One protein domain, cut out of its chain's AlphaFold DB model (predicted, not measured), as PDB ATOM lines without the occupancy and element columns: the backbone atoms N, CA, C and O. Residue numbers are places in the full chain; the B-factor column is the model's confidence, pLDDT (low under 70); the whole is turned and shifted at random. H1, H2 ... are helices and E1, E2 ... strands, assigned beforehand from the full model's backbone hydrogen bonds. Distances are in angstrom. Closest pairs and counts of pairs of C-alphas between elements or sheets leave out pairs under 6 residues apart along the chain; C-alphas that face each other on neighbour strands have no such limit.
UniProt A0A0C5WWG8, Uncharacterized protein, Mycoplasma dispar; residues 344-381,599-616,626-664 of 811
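Overview. This is residues 344 to 381, 599 to 616 and 626 to 664 of the 811 residues of an uncharacterized protein of Mycoplasma dispar (UniProt A0A0C5WWG8). A long, strongly twisted ribbon of three strands, E1, E2 and E3, has three short helices on one face, in two layers. H1 and H2, a small helical hairpin, pack on E1 near residues 607 and 608, and H3 runs along E1 nearer its first residues. The printed part has 95 residues, with H1, H2, H3, E1, E2 and E3 in that order along the chain; the sheet's order is E1, E2, E3, antiparallel, and the class is mixed, helices and strands. The whole is elongated, 47 by 27 by 23 A, and only just compact, close to loose, with a radius of gyration of the C-alphas of 14.6 A.

Arrangement. E2, residues 626 to 639, is the inner strand of the sheet. E1, residues 602 to 610, is an edge strand antiparallel to E2 at 155 degrees; N 607 and O 634 are within hydrogen-bond range at 2.8 A. E3, residues 656 to 663, is the other edge strand and forms a hairpin with E2, antiparallel at 139 degrees; N 662 and O 627 are 2.7 A apart. Residues 636 to 637 of E2 also pair, antiparallel, with residues 651 to 652. H1, residues 344 to 351, is on the sheet at a height of 7.2 A; its closest C-alpha pair with E1 is Val 350 and Phe 608, 6.4 A. H2, residues 355 to 363, is on the sheet at a height of 6.6 A, with the C-alphas of Phe 355 and Asn 607 closest to each other, 6.2 A. H1 and H2 each lie over none of the strands, but only just, with 2 C-alphas of each falling on E1. They touch as a helical hairpin, at a steep tilt of 42 degrees, opposite ways; the C-alphas of Leu 349 and Leu 358 are closest, 6.1 A. H3, residues 375 to 381, lies over E1 at a height of 9.1 A over the sheet, along the strands at 17 degrees to E1 on the local plane; the C-alphas of Val 381 and Asp 603 are closest, 5.6 A. H3 is apart from H1 and H2. In H1, H2 and H3 every O i to N i+4 pair is within hydrogen-bond range.

Along the chain. E2 is 40.4 A long, from C-alpha 626 at (-42.413, 26.887, -66.832). E1 spans 27.2 A and E3 22.7 A. H1, 10.4 A, begins at C-alpha 344 (-41.490, 31.435, -54.480); H2 spans 11.9 A and H3 10.2 A. E3 ends at C-alpha 663 (-45.505, 26.559, -62.153).

Size, cuts and confidence. The C-alphas farthest apart are those of Gly 599 and Lys 616, 49.5 A. Residues 382 to 598 and 617 to 625 are not printed; the gaps are 6.5 A from C-alpha 381 to 599 and 17.2 A from C-alpha 616 to 626. The links H2 to H3 and E2 to E3 are long. Mean pLDDT of the printed part is 80.6; residues 599 to 600, 612 to 616 and 626 to 627 are under 70.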
ATOM      1  N   GLU A 344     -41.530  30.572 -55.659       84.25
ATOM      2  CA  GLU A 344     -41.490  31.435 -54.480       84.25
ATOM      3  C   GLU A 344     -41.527  30.617 -53.181       84.25
ATOM      4  O   GLU A 344     -40.782  30.918 -52.248       84.25
ATOM      5  N   GLU A 345     -42.318  29.538 -53.133       86.88
ATOM      6  CA  GLU A 345     -42.385  28.660 -51.958       86.88
ATOM      7  C   GLU A 345     -41.106  27.821 -51.809       86.88
ATOM      8  O   GLU A 345     -40.616  27.642 -50.696       86.88
ATOM      9  N   ILE A 346     -40.495  27.379 -52.916       87.38
ATOM     10  CA  ILE A 346     -39.196  26.683 -52.890       87.38
ATOM     11  C   ILE A 346     -38.109  27.613 -52.338       87.38
ATOM     12  O   ILE A 346     -37.385  27.239 -51.414       87.38
ATOM     13  N   LEU A 347     -38.020  28.842 -52.859       87.75
ATOM     14  CA  LEU A 347     -37.054  29.844 -52.397       87.75
ATOM     15  C   LEU A 347     -37.258  30.183 -50.911       87.75
ATOM     16  O   LEU A 347     -36.284  30.291 -50.166       87.75
ATOM     17  N   LYS A 348     -38.514  30.295 -50.463       89.25
ATOM     18  CA  LYS A 348     -38.888  30.510 -49.058       89.25
ATOM     19  C   LYS A 348     -38.476  29.341 -48.160       89.25
ATOM     20  O   LYS A 348     -37.903  29.565 -47.096       89.25
ATOM     21  N   LEU A 349     -38.724  28.094 -48.560       90.75
ATOM     22  CA  LEU A 349     -38.350  26.922 -47.758       90.75
ATOM     23  C   LEU A 349     -36.826  26.765 -47.649       90.75
ATOM     24  O   LEU A 349     -36.335  26.409 -46.578       90.75
ATOM     25  N   VAL A 350     -36.073  27.096 -48.705       90.38
ATOM     26  CA  VAL A 350     -34.601  27.127 -48.644       90.38
ATOM     27  C   VAL A 350     -34.112  28.261 -47.739       90.38
ATOM     28  O   VAL A 350     -33.282  28.016 -46.864       90.38
ATOM     29  N   SER A 351     -34.633  29.484 -47.889       87.25
ATOM     30  CA  SER A 351     -34.179  30.643 -47.101       87.25
ATOM     31  C   SER A 351     -34.516  30.536 -45.608       87.25
ATOM     32  O   SER A 351     -33.731  30.971 -44.768       87.25
ATOM     33  N   THR A 352     -35.635  29.891 -45.269       88.62
ATOM     34  CA  THR A 352     -36.025  29.555 -43.885       88.62
ATOM     35  C   THR A 352     -35.371  28.273 -43.351       88.62
ATOM     36  O   THR A 352     -35.641  27.886 -42.218       88.62
ATOM     37  N   GLN A 353     -34.513  27.615 -44.142       87.69
ATOM     38  CA  GLN A 353     -33.840  26.345 -43.825       87.69
ATOM     39  C   GLN A 353     -34.796  25.205 -43.425       87.69
ATOM     40  O   GLN A 353     -34.405  24.260 -42.738       87.69
ATOM     41  N   ASN A 354     -36.052  25.248 -43.883       88.12
ATOM     42  CA  ASN A 354     -37.051  24.213 -43.616       88.12
ATOM     43  C   ASN A 354     -36.887  23.034 -44.593       88.12
ATOM     44  O   ASN A 354     -37.760  22.710 -45.406       88.12
ATOM     45  N   PHE A 355     -35.706  22.416 -44.532       91.12
ATOM     46  CA  PHE A 355     -35.268  21.378 -45.459       91.12
ATOM     47  C   PHE A 355     -36.082  20.089 -45.342       91.12
ATOM     48  O   PHE A 355     -36.288  19.433 -46.355       91.12
ATOM     49  N   GLU A 356     -36.619  19.761 -44.164       85.69
ATOM     50  CA  GLU A 356     -37.506  18.602 -43.990       85.69
ATOM     51  C   GLU A 356     -38.845  18.797 -44.724       85.69
ATOM     52  O   GLU A 356     -39.295  17.899 -45.441       85.69
ATOM     53  N   ARG A 357     -39.461  19.993 -44.650       86.69
ATOM     54  CA  ARG A 357     -40.674  20.277 -45.438       86.69
ATOM     55  C   ARG A 357     -40.362  20.283 -46.932       86.69
ATOM     56  O   ARG A 357     -41.108  19.665 -47.690       86.69
ATOM     57  N   LEU A 358     -39.251  20.895 -47.351       89.38
ATOM     58  CA  LEU A 358     -38.821  20.886 -48.754       89.38
ATOM     59  C   LEU A 358     -38.578  19.460 -49.275       89.38
ATOM     60  O   LEU A 358     -39.115  19.109 -50.322       89.38
ATOM     61  N   LYS A 359     -37.862  18.614 -48.519       88.62
ATOM     62  CA  LYS A 359     -37.684  17.182 -48.811       88.62
ATOM     63  C   LYS A 359     -39.039  16.507 -49.003       88.62
ATOM     64  O   LYS A 359     -39.258  15.905 -50.046       88.62
ATOM     65  N   SER A 360     -39.976  16.685 -48.066       85.31
ATOM     66  CA  SER A 360     -41.300  16.047 -48.141       85.31
ATOM     67  C   SER A 360     -42.110  16.441 -49.387       85.31
ATOM     68  O   SER A 360     -42.784  15.592 -49.968       85.31
ATOM     69  N   LEU A 361     -42.013  17.699 -49.834       84.88
ATOM     70  CA  LEU A 361     -42.679  18.183 -51.049       84.88
ATOM     71  C   LEU A 361     -41.998  17.655 -52.319       84.88
ATOM     72  O   LEU A 361     -42.684  17.261 -53.260       84.88
ATOM     73  N   LEU A 362     -40.664  17.596 -52.340       84.62
ATOM     74  CA  LEU A 362     -39.904  17.007 -53.445       84.62
ATOM     75  C   LEU A 362     -40.157  15.492 -53.561       84.62
ATOM     76  O   LEU A 362     -40.314  14.985 -54.667       84.62
ATOM     77  N   GLU A 363     -40.277  14.772 -52.445       81.75
ATOM     78  CA  GLU A 363     -40.598  13.335 -52.429       81.75
ATOM     79  C   GLU A 363     -42.053  13.025 -52.794       81.75
ATOM     80  O   GLU A 363     -42.363  11.901 -53.197       81.75
ATOM     81  N   ASN A 364     -42.966  13.993 -52.668       77.25
ATOM     82  CA  ASN A 364     -44.378  13.775 -52.957       77.25
ATOM     83  C   ASN A 364     -44.580  13.537 -54.474       77.25
ATOM     84  O   ASN A 364     -44.361  14.456 -55.273       77.25
ATOM     85  N   PRO A 365     -45.067  12.349 -54.909       71.31
ATOM     86  CA  PRO A 365     -45.306  12.050 -56.326       71.31
ATOM     87  C   PRO A 365     -46.411  12.890 -56.975       71.31
ATOM     88  O   PRO A 365     -46.681  12.725 -58.158       71.31
ATOM     89  N   ARG A 366     -47.092  13.740 -56.195       72.62
ATOM     90  CA  ARG A 366     -48.043  14.743 -56.679       72.62
ATOM     91  C   ARG A 366     -47.372  15.919 -57.394       72.62
ATOM     92  O   ARG A 366     -48.030  16.514 -58.236       72.62
ATOM     93  N   TYR A 367     -46.138  16.262 -57.017       78.44
ATOM     94  CA  TYR A 367     -45.426  17.430 -57.545       78.44
ATOM     95  C   TYR A 367     -44.157  17.023 -58.307       78.44
ATOM     96  O   TYR A 367     -43.945  17.470 -59.431       78.44
ATOM     97  N   TYR A 368     -43.324  16.162 -57.699       78.12
ATOM     98  CA  TYR A 368     -41.991  15.818 -58.223       78.12
ATOM     99  C   TYR A 368     -41.592  14.346 -58.035       78.12
ATOM    100  O   TYR A 368     -40.864  13.798 -58.857       78.12
ATOM    101  N   GLY A 369     -42.045  13.686 -56.962       72.81
ATOM    102  CA  GLY A 369     -41.787  12.258 -56.729       72.81
ATOM    103  C   GLY A 369     -40.311  11.860 -56.614       72.81
ATOM    104  O   GLY A 369     -39.980  10.706 -56.883       72.81
ATOM    105  N   VAL A 370     -39.441  12.801 -56.238       80.06
ATOM    106  CA  VAL A 370     -37.993  12.603 -56.090       80.06
ATOM    107  C   VAL A 370     -37.729  11.473 -55.102       80.06
ATOM    108  O   VAL A 370     -38.327  11.416 -54.034       80.06
ATOM    109  N   GLN A 371     -36.796  10.584 -55.433       77.94
ATOM    110  CA  GLN A 371     -36.315   9.573 -54.496       77.94
ATOM    111  C   GLN A 371     -34.928   9.972 -54.005       77.94
ATOM    112  O   GLN A 371     -33.949   9.923 -54.751       77.94
ATOM    113  N   PHE A 372     -34.856  10.393 -52.745       79.44
ATOM    114  CA  PHE A 372     -33.595  10.655 -52.066       79.44
ATOM    115  C   PHE A 372     -32.967   9.323 -51.639       79.44
ATOM    116  O   PHE A 372     -33.538   8.579 -50.842       79.44
ATOM    117  N   ASP A 373     -31.789   9.005 -52.185       74.44
ATOM    118  CA  ASP A 373     -31.017   7.829 -51.775       74.44
ATOM    119  C   ASP A 373     -30.459   8.049 -50.368       74.44
ATOM    120  O   ASP A 373     -29.440   8.716 -50.166       74.44
ATOM    121  N   GLU A 374     -31.197   7.529 -49.397       77.31
ATOM    122  CA  GLU A 374     -30.877   7.560 -47.977       77.31
ATOM    123  C   GLU A 374     -30.559   6.162 -47.433       77.31
ATOM    124  O   GLU A 374     -30.211   6.039 -46.263       77.31
ATOM    125  N   ASP A 375     -30.690   5.096 -48.228       73.00
ATOM    126  CA  ASP A 375     -30.658   3.719 -47.718       73.00
ATOM    127  C   ASP A 375     -29.320   3.424 -47.040       73.00
ATOM    128  O   ASP A 375     -29.281   2.984 -45.893       73.00
ATOM    129  N   LYS A 376     -28.204   3.787 -47.681       71.25
ATOM    130  CA  LYS A 376     -26.871   3.654 -47.071       71.25
ATOM    131  C   LYS A 376     -26.719   4.486 -45.792       71.25
ATOM    132  O   LYS A 376     -26.039   4.036 -44.879       71.25
ATOM    133  N   LEU A 377     -27.351   5.659 -45.702       76.88
ATOM    134  CA  LEU A 377     -27.305   6.532 -44.518       76.88
ATOM    135  C   LEU A 377     -28.133   5.960 -43.360       76.88
ATOM    136  O   LEU A 377     -27.652   5.915 -42.230       76.88
ATOM    137  N   LYS A 378     -29.331   5.439 -43.644       75.75
ATOM    138  CA  LYS A 378     -30.209   4.769 -42.673       75.75
ATOM    139  C   LYS A 378     -29.514   3.562 -42.041       75.75
ATOM    140  O   LYS A 378     -29.511   3.440 -40.820       75.75
ATOM    141  N   LEU A 379     -28.837   2.733 -42.838       71.81
ATOM    142  CA  LEU A 379     -28.082   1.569 -42.345       71.81
ATOM    143  C   LEU A 379     -26.933   1.958 -41.397       71.81
ATOM    144  O   LEU A 379     -26.568   1.166 -40.529       71.81
ATOM    145  N   LEU A 380     -26.392   3.173 -41.542       72.69
ATOM    146  CA  LEU A 380     -25.344   3.714 -40.678       72.69
ATOM    147  C   LEU A 380     -25.887   4.248 -39.344       72.69
ATOM    148  O   LEU A 380     -25.169   4.131 -38.358       72.69
ATOM    149  N   VAL A 381     -27.100   4.813 -39.288       75.38
ATOM    150  CA  VAL A 381     -27.687   5.418 -38.062       75.38
ATOM    151  C   VAL A 381     -28.695   4.515 -37.329       75.38
ATOM    152  O   VAL A 381     -29.169   4.854 -36.246       75.38
ATOM    153  N   GLY A 599     -24.544   4.481 -33.482       67.00
ATOM    154  CA  GLY A 599     -25.137   4.466 -32.149       67.00
ATOM    155  C   GLY A 599     -26.259   5.499 -32.028       67.00
ATOM    156  O   GLY A 599     -26.268   6.497 -32.740       67.00
ATOM    157  N   ALA A 600     -27.174   5.292 -31.077       69.25
ATOM    158  CA  ALA A 600     -28.424   6.054 -30.910       69.25
ATOM    159  C   ALA A 600     -28.309   7.589 -30.710       69.25
ATOM    160  O   ALA A 600     -29.328   8.263 -30.608       69.25
ATOM    161  N   ASN A 601     -27.094   8.145 -30.650       76.88
ATOM    162  CA  ASN A 601     -26.836   9.584 -30.525       76.88
ATOM    163  C   ASN A 601     -26.357  10.223 -31.846       76.88
ATOM    164  O   ASN A 601     -25.862  11.348 -31.823       76.88
ATOM    165  N   PHE A 602     -26.441   9.515 -32.977       83.94
ATOM    166  CA  PHE A 602     -26.041   9.992 -34.303       83.94
ATOM    167  C   PHE A 602     -27.201   9.885 -35.293       83.94
ATOM    168  O   PHE A 602     -27.976   8.936 -35.244       83.94
ATOM    169  N   ASP A 603     -27.283  10.842 -36.214       86.94
ATOM    170  CA  ASP A 603     -28.295  10.886 -37.274       86.94
ATOM    171  C   ASP A 603     -27.723  11.584 -38.528       86.94
ATOM    172  O   ASP A 603     -26.550  11.980 -38.560       86.94
ATOM    173  N   TYR A 604     -28.538  11.753 -39.569       88.31
ATOM    174  CA  TYR A 604     -28.206  12.527 -40.762       88.31
ATOM    175  C   TYR A 604     -29.322  13.513 -41.145       88.31
ATOM    176  O   TYR A 604     -30.500  13.283 -40.892       88.31
ATOM    177  N   ARG A 605     -28.968  14.632 -41.782       89.88
ATOM    178  CA  ARG A 605     -29.921  15.621 -42.318       89.88
ATOM    179  C   ARG A 605     -29.586  15.938 -43.764       89.88
ATOM    180  O   ARG A 605     -28.414  15.913 -44.143       89.88
ATOM    181  N   ILE A 606     -30.610  16.243 -44.556       89.12
ATOM    182  CA  ILE A 606     -30.437  16.793 -45.900       89.12
ATOM    183  C   ILE A 606     -30.353  18.322 -45.829       89.12
ATOM    184  O   ILE A 606     -31.066  18.973 -45.068       89.12
ATOM    185  N   ASN A 607     -29.467  18.899 -46.630       91.62
ATOM    186  CA  ASN A 607     -29.331  20.333 -46.836       91.62
ATOM    187  C   ASN A 607     -29.664  20.661 -48.291       91.62
ATOM    188  O   ASN A 607     -29.347  19.873 -49.182       91.62
ATOM    189  N   PHE A 608     -30.257  21.834 -48.515       91.19
ATOM    190  CA  PHE A 608     -30.541  22.367 -49.845       91.19
ATOM    191  C   PHE A 608     -29.977  23.781 -50.008       91.19
ATOM    192  O   PHE A 608     -29.968  24.570 -49.064       91.19
ATOM    193  N   GLU A 609     -29.569  24.111 -51.227       91.94
ATOM    194  CA  GLU A 609     -29.131  25.441 -51.652       91.94
ATOM    195  C   GLU A 609     -29.663  25.718 -53.064       91.94
ATOM    196  O   GLU A 609     -29.745  24.812 -53.892       91.94
ATOM    197  N   VAL A 610     -30.038  26.963 -53.359       86.75
ATOM    198  CA  VAL A 610     -30.442  27.372 -54.714       86.75
ATOM    199  C   VAL A 610     -29.193  27.775 -55.486       86.75
ATOM    200  O   VAL A 610     -28.463  28.665 -55.055       86.75
ATOM    201  N   ASP A 611     -28.957  27.154 -56.638       78.06
ATOM    202  CA  ASP A 611     -27.853  27.531 -57.517       78.06
ATOM    203  C   ASP A 611     -28.156  28.901 -58.160       78.06
ATOM    204  O   ASP A 611     -29.200  29.038 -58.813       78.06
ATOM    205  N   PRO A 612     -27.315  29.941 -57.979       62.59
ATOM    206  CA  PRO A 612     -27.607  31.276 -58.486       62.59
ATOM    207  C   PRO A 612     -27.583  31.297 -60.018       62.59
ATOM    208  O   PRO A 612     -26.529  31.313 -60.656       62.59
ATOM    209  N   VAL A 613     -28.770  31.337 -60.624       55.66
ATOM    210  CA  VAL A 613     -28.917  31.513 -62.070       55.66
ATOM    211  C   VAL A 613     -28.535  32.950 -62.428       55.66
ATOM    212  O   VAL A 613     -29.286  33.886 -62.160       55.66
ATOM    213  N   LEU A 614     -27.373  33.123 -63.060       40.31
ATOM    214  CA  LEU A 614     -26.986  34.375 -63.712       40.31
ATOM    215  C   LEU A 614     -27.963  34.668 -64.860       40.31
ATOM    216  O   LEU A 614     -27.829  34.133 -65.961       40.31
ATOM    217  N   VAL A 615     -28.957  35.513 -64.592       39.09
ATOM    218  CA  VAL A 615     -29.933  35.955 -65.592       39.09
ATOM    219  C   VAL A 615     -29.229  36.853 -66.609       39.09
ATOM    220  O   VAL A 615     -28.890  37.997 -66.309       39.09
ATOM    221  N   LYS A 616     -29.046  36.357 -67.838       35.75
ATOM    222  CA  LYS A 616     -28.875  37.247 -68.989       35.75
ATOM    223  C   LYS A 616     -30.233  37.846 -69.330       35.75
ATOM    224  O   LYS A 616     -31.151  37.122 -69.706       35.75
ATOM    225  N   GLU A 626     -43.335  27.874 -67.402       57.03
ATOM    226  CA  GLU A 626     -42.413  26.887 -66.832       57.03
ATOM    227  C   GLU A 626     -41.061  27.516 -66.459       57.03
ATOM    228  O   GLU A 626     -40.101  27.507 -67.232       57.03
ATOM    229  N   GLU A 627     -40.955  28.051 -65.240       69.94
ATOM    230  CA  GLU A 627     -39.663  28.491 -64.702       69.94
ATOM    231  C   GLU A 627     -38.891  27.302 -64.118       69.94
ATOM    232  O   GLU A 627     -39.447  26.500 -63.370       69.94
ATOM    233  N   LYS A 628     -37.590  27.183 -64.403       77.81
ATOM    234  CA  LYS A 628     -36.741  26.116 -63.845       77.81
ATOM    235  C   LYS A 628     -35.911  26.606 -62.664       77.81
ATOM    236  O   LYS A 628     -35.318  27.683 -62.715       77.81
ATOM    237  N   VAL A 629     -35.824  25.782 -61.623       81.50
ATOM    238  CA  VAL A 629     -34.991  26.007 -60.434       81.50
ATOM    239  C   VAL A 629     -33.961  24.887 -60.331       81.50
ATOM    240  O   VAL A 629     -34.290  23.706 -60.435       81.50
ATOM    241  N   LYS A 630     -32.700  25.257 -60.107       85.75
ATOM    242  CA  LYS A 630     -31.616  24.321 -59.797       85.75
ATOM    243  C   LYS A 630     -31.371  24.332 -58.292       85.75
ATOM    244  O   LYS A 630     -30.948  25.345 -57.739       85.75
ATOM    245  N   LEU A 631     -31.650  23.210 -57.641       85.69
ATOM    246  CA  LEU A 631     -31.377  22.972 -56.230       85.69
ATOM    247  C   LEU A 631     -30.147  22.079 -56.097       85.69
ATOM    248  O   LEU A 631     -30.131  20.957 -56.599       85.69
ATOM    249  N   LYS A 632     -29.127  22.544 -55.386       89.75
ATOM    250  CA  LYS A 632     -28.055  21.684 -54.884       89.75
ATOM    251  C   LYS A 632     -28.527  21.029 -53.589       89.75
ATOM    252  O   LYS A 632     -29.119  21.702 -52.751       89.75
ATOM    253  N   TYR A 633     -28.274  19.735 -53.424       88.81
ATOM    254  CA  TYR A 633     -28.588  18.994 -52.205       88.81
ATOM    255  C   TYR A 633     -27.445  18.069 -51.789       88.81
ATOM    256  O   TYR A 633     -26.705  17.551 -52.626       88.81
ATOM    257  N   TRP A 634     -27.297  17.867 -50.484       88.50
ATOM    258  CA  TRP A 634     -26.321  16.951 -49.896       88.50
ATOM    259  C   TRP A 634     -26.756  16.530 -48.496       88.50
ATOM    260  O   TRP A 634     -27.598  17.180 -47.877       88.50
ATOM    261  N   TYR A 635     -26.154  15.469 -47.970       88.19
ATOM    262  CA  TYR A 635     -26.399  15.009 -46.608       88.19
ATOM    263  C   TYR A 635     -25.235  15.352 -45.687       88.19
ATOM    264  O   TYR A 635     -24.067  15.251 -46.071       88.19
ATOM    265  N   LYS A 636     -25.566  15.696 -44.444       89.19
ATOM    266  CA  LYS A 636     -24.644  15.815 -43.311       89.19
ATOM    267  C   LYS A 636     -24.958  14.711 -42.313       89.19
ATOM    268  O   LYS A 636     -26.120  14.514 -41.981       89.19
ATOM    269  N   VAL A 637     -23.937  14.019 -41.821       86.44
ATOM    270  CA  VAL A 637     -24.040  12.999 -40.765       86.44
ATOM    271  C   VAL A 637     -23.324  13.523 -39.525       86.44
ATOM    272  O   VAL A 637     -22.253  14.127 -39.650       86.44
ATOM    273  N   GLY A 638     -23.870  13.298 -38.331       86.62
ATOM    274  CA  GLY A 638     -23.254  13.778 -37.093       86.62
ATOM    275  C   GLY A 638     -24.021  13.448 -35.814       86.62
ATOM    276  O   GLY A 638     -25.070  12.804 -35.871       86.62
ATOM    277  N   PRO A 639     -23.477  13.834 -34.646       86.12
ATOM    278  CA  PRO A 639     -24.147  13.646 -33.368       86.12
ATOM    279  C   PRO A 639     -25.368  14.566 -33.251       86.12
ATOM    280  O   PRO A 639     -25.318  15.725 -33.675       86.12
ATOM    281  N   ILE A 640     -26.435  14.064 -32.634       86.69
ATOM    282  CA  ILE A 640     -27.672  14.811 -32.381       86.69
ATOM    283  C   ILE A 640     -27.825  15.237 -30.921       86.69
ATOM    284  O   ILE A 640     -27.327  14.585 -30.000       86.69
ATOM    285  N   ASP A 641     -28.543  16.338 -30.713       84.69
ATOM    286  CA  ASP A 641     -29.034  16.752 -29.402       84.69
ATOM    287  C   ASP A 641     -30.309  15.982 -28.997       84.69
ATOM    288  O   ASP A 641     -30.802  15.105 -29.710       84.69
ATOM    289  N   LYS A 642     -30.880  16.326 -27.835       82.69
ATOM    290  CA  LYS A 642     -32.122  15.714 -27.327       82.69
ATOM    291  C   LYS A 642     -33.352  15.965 -28.214       82.69
ATOM    292  O   LYS A 642     -34.359  15.289 -28.028       82.69
ATOM    293  N   ASN A 643     -33.278  16.928 -29.130       81.31
ATOM    294  CA  ASN A 643     -34.339  17.307 -30.061       81.31
ATOM    295  C   ASN A 643     -34.104  16.725 -31.469       81.31
ATOM    296  O   ASN A 643     -34.883  16.998 -32.381       81.31
ATOM    297  N   GLY A 644     -33.029  15.952 -31.674       77.56
ATOM    298  CA  GLY A 644     -32.650  15.418 -32.979       77.56
ATOM    299  C   GLY A 644     -31.940  16.421 -33.896       77.56
ATOM    300  O   GLY A 644     -31.796  16.141 -35.085       77.56
ATOM    301  N   GLN A 645     -31.498  17.585 -33.417       84.50
ATOM    302  CA  GLN A 645     -30.727  18.524 -34.240       84.50
ATOM    303  C   GLN A 645     -29.246  18.139 -34.272       84.50
ATOM    304  O   GLN A 645     -28.668  17.799 -33.241       84.50
ATOM    305  N   LEU A 646     -28.624  18.204 -35.455       86.50
ATOM    306  CA  LEU A 646     -27.192  17.939 -35.614       86.50
ATOM    307  C   LEU A 646     -26.368  19.003 -34.879       86.50
ATOM    308  O   LEU A 646     -26.373  20.171 -35.262       86.50
ATOM    309  N   ILE A 647     -25.613  18.578 -33.865       84.44
ATOM    310  CA  ILE A 647     -24.722  19.449 -33.082       84.44
ATOM    311  C   ILE A 647     -23.462  19.790 -33.891       84.44
ATOM    312  O   ILE A 647     -22.924  20.891 -33.802       84.44
ATOM    313  N   SER A 648     -22.968  18.832 -34.674       85.12
ATOM    314  CA  SER A 648     -21.802  18.988 -35.546       85.12
ATOM    315  C   SER A 648     -21.906  18.054 -36.754       85.12
ATOM    316  O   SER A 648     -22.771  17.183 -36.809       85.12
ATOM    317  N   THR A 649     -21.048  18.244 -37.756       85.19
ATOM    318  CA  THR A 649     -20.987  17.392 -38.957       85.19
ATOM    319  C   THR A 649     -19.686  16.596 -38.946       85.19
ATOM    320  O   THR A 649     -18.610  17.185 -38.978       85.19
ATOM    321  N   ILE A 650     -19.777  15.263 -38.907       78.88
ATOM    322  CA  ILE A 650     -18.612  14.352 -38.953       78.88
ATOM    323  C   ILE A 650     -18.309  13.866 -40.374       78.88
ATOM    324  O   ILE A 650     -17.199  13.419 -40.658       78.88
ATOM    325  N   TYR A 651     -19.314  13.929 -41.248       81.69
ATOM    326  CA  TYR A 651     -19.228  13.580 -42.656       81.69
ATOM    327  C   TYR A 651     -20.256  14.379 -43.458       81.69
ATOM    328  O   TYR A 651     -21.378  14.591 -42.996       81.69
ATOM    329  N   GLN A 652     -19.880  14.778 -44.670       84.50
ATOM    330  CA  GLN A 652     -20.771  15.393 -45.643       84.50
ATOM    331  C   GLN A 652     -20.601  14.680 -46.988       84.50
ATOM    332  O   GLN A 652     -19.469  14.418 -47.398       84.50
ATOM    333  N   THR A 653     -21.701  14.368 -47.674       81.44
ATOM    334  CA  THR A 653     -21.637  13.888 -49.063       81.44
ATOM    335  C   THR A 653     -21.301  15.030 -50.021       81.44
ATOM    336  O   THR A 653     -21.514  16.201 -49.706       81.44
ATOM    337  N   GLU A 654     -20.865  14.697 -51.232       83.44
ATOM    338  CA  GLU A 654     -20.761  15.684 -52.309       83.44
ATOM    339  C   GLU A 654     -22.148  16.274 -52.664       83.44
ATOM    340  O   GLU A 654     -23.160  15.569 -52.540       83.44
ATOM    341  N   PRO A 655     -22.229  17.559 -53.068       85.56
ATOM    342  CA  PRO A 655     -23.471  18.162 -53.547       85.56
ATOM    343  C   PRO A 655     -23.896  17.637 -54.919       85.56
ATOM    344  O   PRO A 655     -23.154  17.748 -55.896       85.56
ATOM    345  N   LYS A 656     -25.137  17.159 -55.020       83.81
ATOM    346  CA  LYS A 656     -25.806  16.868 -56.294       83.81
ATOM    347  C   LYS A 656     -26.740  17.994 -56.692       83.81
ATOM    348  O   LYS A 656     -27.305  18.664 -55.837       83.81
ATOM    349  N   THR A 657     -26.926  18.185 -57.996       83.62
ATOM    350  CA  THR A 657     -27.869  19.178 -58.528       83.62
ATOM    351  C   THR A 657     -29.140  18.490 -59.007       83.62
ATOM    352  O   THR A 657     -29.106  17.677 -59.929       83.62
ATOM    353  N   LEU A 658     -30.265  18.855 -58.402       82.75
ATOM    354  CA  LEU A 658     -31.612  18.542 -58.844       82.75
ATOM    355  C   LEU A 658     -32.173  19.765 -59.583       82.75
ATOM    356  O   LEU A 658     -32.316  20.841 -59.011       82.75
ATOM    357  N   GLU A 659     -32.503  19.607 -60.858       83.12
ATOM    358  CA  GLU A 659     -33.191  20.640 -61.639       83.12
ATOM    359  C   GLU A 659     -34.674  20.280 -61.759       83.12
ATOM    360  O   GLU A 659     -35.010  19.251 -62.355       83.12
ATOM    361  N   ILE A 660     -35.528  21.147 -61.218       81.00
ATOM    362  CA  ILE A 660     -36.989  21.024 -61.188       81.00
ATOM    363  C   ILE A 660     -37.638  22.143 -62.003       81.00
ATOM    364  O   ILE A 660     -37.190  23.293 -61.958       81.00
ATOM    365  N   THR A 661     -38.714  21.829 -62.716       81.50
ATOM    366  CA  THR A 661     -39.611  22.849 -63.273       81.50
ATOM    367  C   THR A 661     -40.555  23.356 -62.172       81.50
ATOM    368  O   THR A 661     -40.775  22.696 -61.155       81.50
ATOM    369  N   THR A 662     -41.084  24.563 -62.323       80.75
ATOM    370  CA  THR A 662     -42.013  25.212 -61.389       80.75
ATOM    371  C   THR A 662     -43.151  25.844 -62.176       80.75
ATOM    372  O   THR A 662     -42.979  26.200 -63.342       80.75
ATOM    373  N   ASN A 663     -44.317  25.966 -61.546       80.19
ATOM    374  CA  ASN A 663     -45.505  26.559 -62.153       80.19
ATOM    375  C   ASN A 663     -46.069  27.628 -61.212       80.19
ATOM    376  O   ASN A 663     -46.347  27.338 -60.047       80.19
ATOM    377  N   LYS A 664     -46.267  28.846 -61.723       74.12
ATOM    378  CA  LYS A 664     -46.835  29.981 -60.972       74.12
ATOM    379  C   LYS A 664     -48.265  29.718 -60.497       74.12
ATOM    380  O   LYS A 664     -48.638  30.161 -59.417       74.12
TER     381      LYS A 664